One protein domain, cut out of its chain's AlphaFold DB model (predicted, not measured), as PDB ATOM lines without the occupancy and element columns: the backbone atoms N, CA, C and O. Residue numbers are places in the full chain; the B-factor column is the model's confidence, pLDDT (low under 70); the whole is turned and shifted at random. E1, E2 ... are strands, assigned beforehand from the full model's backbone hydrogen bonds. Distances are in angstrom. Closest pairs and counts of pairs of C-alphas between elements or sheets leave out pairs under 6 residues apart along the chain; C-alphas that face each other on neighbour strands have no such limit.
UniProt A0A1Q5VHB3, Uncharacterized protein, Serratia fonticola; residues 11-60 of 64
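This is residues 11 to 60 of the 64 residues of an uncharacterized protein of Serratia fonticola (UniProt A0A1Q5VHB3). A three-stranded antiparallel slab, E2, E3 and E4, makes the long axis, and the sheet curls over at the bent strand E2 so that the short strands E1 and E5 form a small ladder over the middle of the slab, like an open half-barrel. The tight turns of residues 29 to 33 and 42 to 46 lie at the two ends of the long axis, and the link from E4 to E5 leads from one edge of the sheet to the other without strand pairing between those two. The printed part has 50 residues with five named strands, E1 to E5 in chain order, and no named helix; the class is all strand. The single sheet has the order E4, E3, E2, E1, E5, all antiparallel. The whole is compact, with a radius of gyration of the C-alphas of 11.0 A, yet elongated in outline, with spans of 35 by 19 by 14 A.

The printed part opens with E1, residues 11 to 14, an inner strand with staggered pairing. E1 is the antiparallel neighbour of E2, residues 21 to 28, over its residues 11 to 12, where C-alphas 11 and 22 face each other at 4.7 A. N 21 and O 12 are within hydrogen-bond range at 2.8 A, and N 12 and O 21 at 2.9 A. E1 and E2 form a hairpin. E2 bends by 61 degrees at residue 24; it pairs with E1 over residues 21 to 22 and with E3, residues 34 to 41, over residues 22 to 28. E2 and E3 are a hairpin, with 156 degrees between their directions; C-alphas 23 and 38 face each other at 4.5 A, and N 24 and O 37 are 2.8 A apart, within hydrogen-bond range. E3 and the edge strand E4, residues 47 to 53, are a hairpin too, with 155 degrees between their directions. C-alphas 49 and 39 face each other at 4.4 A, and N 38 and O 50 are within hydrogen-bond range at 2.8 A. Together E1, E2, E3 and E4 are a meander, each strand the antiparallel neighbour of the one before. The other edge strand, E5, residues 57 to 59, is the antiparallel neighbour of E1, over residues 12 to 14 of E1, with 144 degrees between their directions. C-alphas 12 and 59 face each other at 4.5 A, and N 58 and O 13 are within hydrogen-bond range at 2.9 A. E4 and E5 meet only through their link. E1 and E4 are apart, as are E2 and E5, and E3 and E5.

E1 begins at Leu 11, whose C-alpha is at (-22.629, -73.243, -34.301), and has 4 residues. E2, from Met 21 to Leu 28, measures 19.3 A from first to last C-alpha. E3, from Gln 34 to Phe 41, measures 23.5 A and begins at C-alpha 34 at (-36.931, -68.434, -26.269). E4, from Leu 47 to Arg 53, measures 20.2 A. E5 has 3 residues and ends at Gly 59, with its C-alpha at (-23.741, -67.368, -35.214).

The two C-alphas farthest apart are those of Gly 32 and Asp 44, 35.6 A, while those of Leu 11 and Val 60, the first and last printed residues, are 5.4 A apart. The sheet is strongly twisted, its C-alphas lying up to 5.3 A off their best plane; from edge to edge the strands' lines turn by 105 degrees and the way across the sheet by 86 degrees. The printed part has no cut. The links E2 to E3, E3 to E4 and E4 to E5 are tight, and E1 to E2 is short; no link is long. The mean pLDDT of the printed part is 92.7, and no printed residue is under 70.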
ATOM      1  N   LEU A  11     -23.748 -73.710 -35.114       95.38
ATOM      2  CA  LEU A  11     -22.629 -73.243 -34.301       95.38
ATOM      3  C   LEU A  11     -22.833 -71.798 -33.859       95.38
ATOM      4  O   LEU A  11     -23.170 -70.917 -34.657       95.38
ATOM      5  N   VAL A  12     -22.600 -71.559 -32.576       95.75
ATOM      6  CA  VAL A  12     -22.787 -70.267 -31.923       95.75
ATOM      7  C   VAL A  12     -21.675 -70.007 -30.917       95.75
ATOM      8  O   VAL A  12     -21.003 -70.928 -30.461       95.75
ATOM      9  N   LYS A  13     -21.503 -68.750 -30.521       96.00
ATOM     10  CA  LYS A  13     -20.736 -68.380 -29.325       96.00
ATOM     11  C   LYS A  13     -21.444 -67.271 -28.559       96.00
ATOM     12  O   LYS A  13     -22.319 -66.596 -29.105       96.00
ATOM     13  N   LEU A  14     -21.031 -67.049 -27.314       95.31
ATOM     14  CA  LEU A  14     -21.434 -65.855 -26.578       95.31
ATOM     15  C   LEU A  14     -20.776 -64.612 -27.186       95.31
ATOM     16  O   LEU A  14     -19.584 -64.614 -27.503       95.31
ATOM     17  N   LYS A  15     -21.536 -63.519 -27.278       94.81
ATOM     18  CA  LYS A  15     -21.025 -62.209 -27.718       94.81
ATOM     19  C   LYS A  15     -19.910 -61.677 -26.814       94.81
ATOM     20  O   LYS A  15     -19.041 -60.957 -27.285       94.81
ATOM     21  N   SER A  16     -19.911 -62.056 -25.534       94.81
ATOM     22  CA  SER A  16     -18.847 -61.740 -24.572       94.81
ATOM     23  C   SER A  16     -17.554 -62.540 -24.787       94.81
ATOM     24  O   SER A  16     -16.586 -62.328 -24.065       94.81
ATOM     25  N   GLY A  17     -17.533 -63.471 -25.744       92.25
ATOM     26  CA  GLY A  17     -16.455 -64.440 -25.922       92.25
ATOM     27  C   GLY A  17     -16.704 -65.748 -25.166       92.25
ATOM     28  O   GLY A  17     -17.658 -65.874 -24.401       92.25
ATOM     29  N   GLY A  18     -15.854 -66.742 -25.421       91.31
ATOM     30  CA  GLY A  18     -15.997 -68.101 -24.898       91.31
ATOM     31  C   GLY A  18     -15.836 -69.163 -25.989       91.31
ATOM     32  O   GLY A  18     -15.441 -68.830 -27.113       91.31
ATOM     33  N   PRO A  19     -16.107 -70.438 -25.666       94.75
ATOM     34  CA  PRO A  19     -15.986 -71.530 -26.622       94.75
ATOM     35  C   PRO A  19     -17.041 -71.429 -27.729       94.75
ATOM     36  O   PRO A  19     -18.116 -70.851 -27.547       94.75
ATOM     37  N   VAL A  20     -16.736 -72.038 -28.878       95.44
ATOM     38  CA  VAL A  20     -17.755 -72.351 -29.883       95.44
ATOM     39  C   VAL A  20     -18.627 -73.474 -29.330       95.44
ATOM     40  O   VAL A  20     -18.123 -74.473 -28.819       95.44
ATOM     41  N   MET A  21     -19.935 -73.290 -29.429       97.00
ATOM     42  CA  MET A  21     -20.950 -74.208 -28.937       97.00
ATOM     43  C   MET A  21     -21.874 -74.635 -30.074       97.00
ATOM     44  O   MET A  21     -22.049 -73.917 -31.059       97.00
ATOM     45  N   THR A  22     -22.536 -75.770 -29.888       97.12
ATOM     46  CA  THR A  22     -23.555 -76.298 -30.796       97.12
ATOM     47  C   THR A  22     -24.929 -76.168 -30.154       97.12
ATOM     48  O   THR A  22     -25.120 -76.571 -29.005       97.12
ATOM     49  N   ILE A  23     -25.913 -75.640 -30.886       96.94
ATOM     50  CA  ILE A  23     -27.313 -75.630 -30.437       96.94
ATOM     51  C   ILE A  23     -27.829 -77.072 -30.407       96.94
ATOM     52  O   ILE A  23     -27.976 -77.710 -31.448       96.94
ATOM     53  N   LYS A  24     -28.139 -77.579 -29.216       97.44
ATOM     54  CA  LYS A  24     -28.719 -78.909 -28.992       97.44
ATOM     55  C   LYS A  24     -30.245 -78.874 -28.981       97.44
ATOM     56  O   LYS A  24     -30.879 -79.806 -29.461       97.44
ATOM     57  N   HIS A  25     -30.834 -77.814 -28.433       95.88
ATOM     58  CA  HIS A  25     -32.284 -77.668 -28.336       95.88
ATOM     59  C   HIS A  25     -32.699 -76.196 -28.382       95.88
ATOM     60  O   HIS A  25     -31.977 -75.325 -27.895       95.88
ATOM     61  N   ILE A  26     -33.874 -75.941 -28.956       94.38
ATOM     62  CA  ILE A  26     -34.524 -74.630 -29.001       94.38
ATOM     63  C   ILE A  26     -35.893 -74.806 -28.356       94.38
ATOM     64  O   ILE A  26     -36.708 -75.576 -28.862       94.38
ATOM     65  N   GLY A  27     -36.132 -74.106 -27.252       90.94
ATOM     66  CA  GLY A  27     -37.358 -74.233 -26.473       90.94
ATOM     67  C   GLY A  27     -37.880 -72.890 -25.981       90.94
ATOM     68  O   GLY A  27     -37.252 -71.846 -26.165       90.94
ATOM     69  N   LEU A  28     -39.047 -72.933 -25.347       86.94
ATOM     70  CA  LEU A  28     -39.611 -71.820 -24.592       86.94
ATOM     71  C   LEU A  28     -39.441 -72.111 -23.104       86.94
ATOM     72  O   LEU A  28     -39.742 -73.217 -22.655       86.94
ATOM     73  N   VAL A  29     -38.987 -71.119 -22.343       80.56
ATOM     74  CA  VAL A  29     -38.949 -71.191 -20.877       80.56
ATOM     75  C   VAL A  29     -40.146 -70.488 -20.258       80.56
ATOM     76  O   VAL A  29     -40.794 -69.645 -20.889       80.56
ATOM     77  N   SER A  30     -40.427 -70.813 -18.995       73.81
ATOM     78  CA  SER A  30     -41.428 -70.121 -18.184       73.81
ATOM     79  C   SER A  30     -41.199 -68.606 -18.245       73.81
ATOM     80  O   SER A  30     -40.127 -68.118 -17.896       73.81
ATOM     81  N   GLY A  31     -42.197 -67.872 -18.744       76.25
ATOM     82  CA  GLY A  31     -42.085 -66.442 -19.069       76.25
ATOM     83  C   GLY A  31     -42.140 -66.120 -20.568       76.25
ATOM     84  O   GLY A  31     -42.104 -64.951 -20.929       76.25
ATOM     85  N   GLY A  32     -42.253 -67.126 -21.445       80.94
ATOM     86  CA  GLY A  32     -42.497 -66.932 -22.882       80.94
ATOM     87  C   GLY A  32     -41.258 -66.545 -23.694       80.94
ATOM     88  O   GLY A  32     -41.365 -66.249 -24.882       80.94
ATOM     89  N   HIS A  33     -40.078 -66.559 -23.074       80.94
ATOM     90  CA  HIS A  33     -38.821 -66.282 -23.759       80.94
ATOM     91  C   HIS A  33     -38.266 -67.544 -24.420       80.94
ATOM     92  O   HIS A  33     -38.361 -68.647 -23.880       80.94
ATOM     93  N   GLN A  34     -37.650 -67.367 -25.587       87.81
ATOM     94  CA  GLN A  34     -36.931 -68.434 -26.269       87.81
ATOM     95  C   GLN A  34     -35.583 -68.683 -25.585       87.81
ATOM     96  O   GLN A  34     -34.806 -67.749 -25.369       87.81
ATOM     97  N   ALA A  35     -35.300 -69.947 -25.291       91.31
ATOM     98  CA  ALA A  35     -34.048 -70.396 -24.709       91.31
ATOM     99  C   ALA A  35     -33.353 -71.412 -25.619       91.31
ATOM    100  O   ALA A  35     -33.986 -72.251 -26.271       91.31
ATOM    101  N   PHE A  36     -32.029 -71.323 -25.650       95.31
ATOM    102  CA  PHE A  36     -31.156 -72.159 -26.459       95.31
ATOM    103  C   PHE A  36     -30.307 -73.006 -25.538       95.31
ATOM    104  O   PHE A  36     -29.457 -72.480 -24.819       95.31
ATOM    105  N   LYS A  37     -30.518 -74.319 -25.592       96.56
ATOM    106  CA  LYS A  37     -29.628 -75.269 -24.939       96.56
ATOM    107  C   LYS A  37     -28.441 -75.508 -25.855       96.56
ATOM    108  O   LYS A  37     -28.609 -76.001 -26.975       96.56
ATOM    109  N   CYS A  38     -27.255 -75.155 -25.391       97.38
ATOM    110  CA  CYS A  38     -26.009 -75.249 -26.131       97.38
ATOM    111  C   CYS A  38     -25.057 -76.218 -25.433       97.38
ATOM    112  O   CYS A  38     -25.009 -76.262 -24.206       97.38
ATOM    113  N   ILE A  39     -24.292 -76.973 -26.218       98.00
ATOM    114  CA  ILE A  39     -23.256 -77.884 -25.724       98.00
ATOM    115  C   ILE A  39     -21.902 -77.556 -26.342       98.00
ATOM    116  O   ILE A  39     -21.836 -77.084 -27.478       98.00
ATOM    117  N   TRP A  40     -20.826 -77.809 -25.607       97.44
ATOM    118  CA  TRP A  40     -19.452 -77.645 -26.083       97.44
ATOM    119  C   TRP A  40     -18.505 -78.560 -25.316       97.44
ATOM    120  O   TRP A  40     -18.822 -79.021 -24.220       97.44
ATOM    121  N   PHE A  41     -17.328 -78.795 -25.885       93.88
ATOM    122  CA  PHE A  41     -16.251 -79.509 -25.209       93.88
ATOM    123  C   PHE A  41     -15.284 -78.515 -24.566       93.88
ATOM    124  O   PHE A  41     -14.962 -77.474 -25.148       93.88
ATOM    125  N   THR A  42     -14.825 -78.814 -23.356       91.00
ATOM    126  CA  THR A  42     -13.698 -78.100 -22.740       91.00
ATOM    127  C   THR A  42     -12.370 -78.610 -23.283       91.00
ATOM    128  O   THR A  42     -12.316 -79.604 -24.003       91.00
ATOM    129  N   LYS A  43     -11.274 -77.947 -22.895       89.38
ATOM    130  CA  LYS A  43      -9.913 -78.402 -23.214       89.38
ATOM    131  C   LYS A  43      -9.637 -79.827 -22.723       89.38
ATOM    132  O   LYS A  43      -8.936 -80.558 -23.403       89.38
ATOM    133  N   ASP A  44     -10.251 -80.220 -21.609       94.31
ATOM    134  CA  ASP A  44     -10.121 -81.562 -21.021       94.31
ATOM    135  C   ASP A  44     -11.124 -82.583 -21.602       94.31
ATOM    136  O   ASP A  44     -11.500 -83.545 -20.934       94.31
ATOM    137  N   GLU A  45     -11.644 -82.319 -22.808       91.50
ATOM    138  CA  GLU A  45     -12.588 -83.170 -23.554       91.50
ATOM    139  C   GLU A  45     -13.916 -83.477 -22.834       91.50
ATOM    140  O   GLU A  45     -14.703 -84.316 -23.270       91.50
ATOM    141  N   GLN A  46     -14.228 -82.751 -21.757       96.44
ATOM    142  CA  GLN A  46     -15.498 -82.883 -21.050       96.44
ATOM    143  C   GLN A  46     -16.623 -82.158 -21.789       96.44
ATOM    144  O   GLN A  46     -16.504 -80.982 -22.157       96.44
ATOM    145  N   LEU A  47     -17.748 -82.853 -21.954       96.31
ATOM    146  CA  LEU A  47     -18.966 -82.276 -22.503       96.31
ATOM    147  C   LEU A  47     -19.639 -81.380 -21.459       96.31
ATOM    148  O   LEU A  47     -20.031 -81.841 -20.390       96.31
ATOM    149  N   ASN A  48     -19.814 -80.109 -21.801       97.38
ATOM    150  CA  ASN A  48     -20.542 -79.130 -21.006       97.38
ATOM    151  C   ASN A  48     -21.827 -78.695 -21.707       97.38
ATOM    152  O   ASN A  48     -21.981 -78.844 -22.922       97.38
ATOM    153  N   GLU A  49     -22.752 -78.153 -20.921       96.81
ATOM    154  CA  GLU A  49     -24.059 -77.701 -21.379       96.81
ATOM    155  C   GLU A  49     -24.452 -76.400 -20.675       96.81
ATOM    156  O   GLU A  49     -24.141 -76.190 -19.504       96.81
ATOM    157  N   GLY A  50     -25.146 -75.522 -21.394       95.44
ATOM    158  CA  GLY A  50     -25.613 -74.239 -20.886       95.44
ATOM    159  C   GLY A  50     -26.857 -73.770 -21.622       95.44
ATOM    160  O   GLY A  50     -27.111 -74.177 -22.758       95.44
ATOM    161  N   GLU A  51     -27.641 -72.924 -20.965       95.50
ATOM    162  CA  GLU A  51     -28.859 -72.353 -21.523       95.50
ATOM    163  C   GLU A  51     -28.722 -70.839 -21.666       95.50
ATOM    164  O   GLU A  51     -28.343 -70.143 -20.723       95.50
ATOM    165  N   PHE A  52     -29.015 -70.324 -22.860       93.88
ATOM    166  CA  PHE A  52     -28.784 -68.923 -23.197       93.88
ATOM    167  C   PHE A  52     -29.967 -68.314 -23.947       93.88
ATOM    168  O   PHE A  52     -30.691 -68.997 -24.669       93.88
ATOM    169  N   ARG A  53     -30.132 -66.995 -23.817       92.31
ATOM    170  CA  ARG A  53     -31.071 -66.206 -24.631       92.31
ATOM    171  C   ARG A  53     -30.446 -65.858 -25.982       92.31
ATOM    172  O   ARG A  53     -29.234 -65.654 -26.063       92.31
ATOM    173  N   ASN A  54     -31.271 -65.690 -27.020       91.75
ATOM    174  CA  ASN A  54     -30.794 -65.303 -28.361       91.75
ATOM    175  C   ASN A  54     -29.980 -63.993 -28.343       91.75
ATOM    176  O   ASN A  54     -29.044 -63.802 -29.121       91.75
ATOM    177  N   GLU A  55     -30.319 -63.057 -27.451       92.38
ATOM    178  CA  GLU A  55     -29.610 -61.776 -27.347       92.38
ATOM    179  C   GLU A  55     -28.128 -61.938 -26.989       92.38
ATOM    180  O   GLU A  55     -27.326 -61.070 -27.335       92.38
ATOM    181  N   LEU A  56     -27.750 -63.036 -26.333       94.06
ATOM    182  CA  LEU A  56     -26.385 -63.291 -25.876       94.06
ATOM    183  C   LEU A  56     -25.543 -64.046 -26.903       94.06
ATOM    184  O   LEU A  56     -24.317 -64.050 -26.795       94.06
ATOM    185  N   LEU A  57     -26.181 -64.668 -27.894       94.50
ATOM    186  CA  LEU A  57     -25.526 -65.535 -28.863       94.50
ATOM    187  C   LEU A  57     -25.279 -64.823 -30.192       94.50
ATOM    188  O   LEU A  57     -26.046 -63.956 -30.620       94.50
ATOM    189  N   GLU A  58     -24.219 -65.230 -30.877       95.00
ATOM    190  CA  GLU A  58     -23.994 -64.927 -32.285       95.00
ATOM    191  C   GLU A  58     -23.608 -66.183 -33.065       95.00
ATOM    192  O   GLU A  58     -22.982 -67.097 -32.524       95.00
ATOM    193  N   GLY A  59     -24.028 -66.241 -34.330       93.44
ATOM    194  CA  GLY A  59     -23.741 -67.368 -35.214       93.44
ATOM    195  C   GLY A  59     -22.283 -67.378 -35.663       93.44
ATOM    196  O   GLY A  59     -21.716 -66.328 -35.967       93.44
ATOM    197  N   VAL A  60     -21.698 -68.571 -35.740       91.50
ATOM    198  CA  VAL A  60     -20.343 -68.791 -36.255       91.50
ATOM    199  C   VAL A  60     -20.446 -69.307 -37.688       91.50
ATOM    200  O   VAL A  60     -21.151 -70.280 -37.953       91.50
TER     201      VAL A  60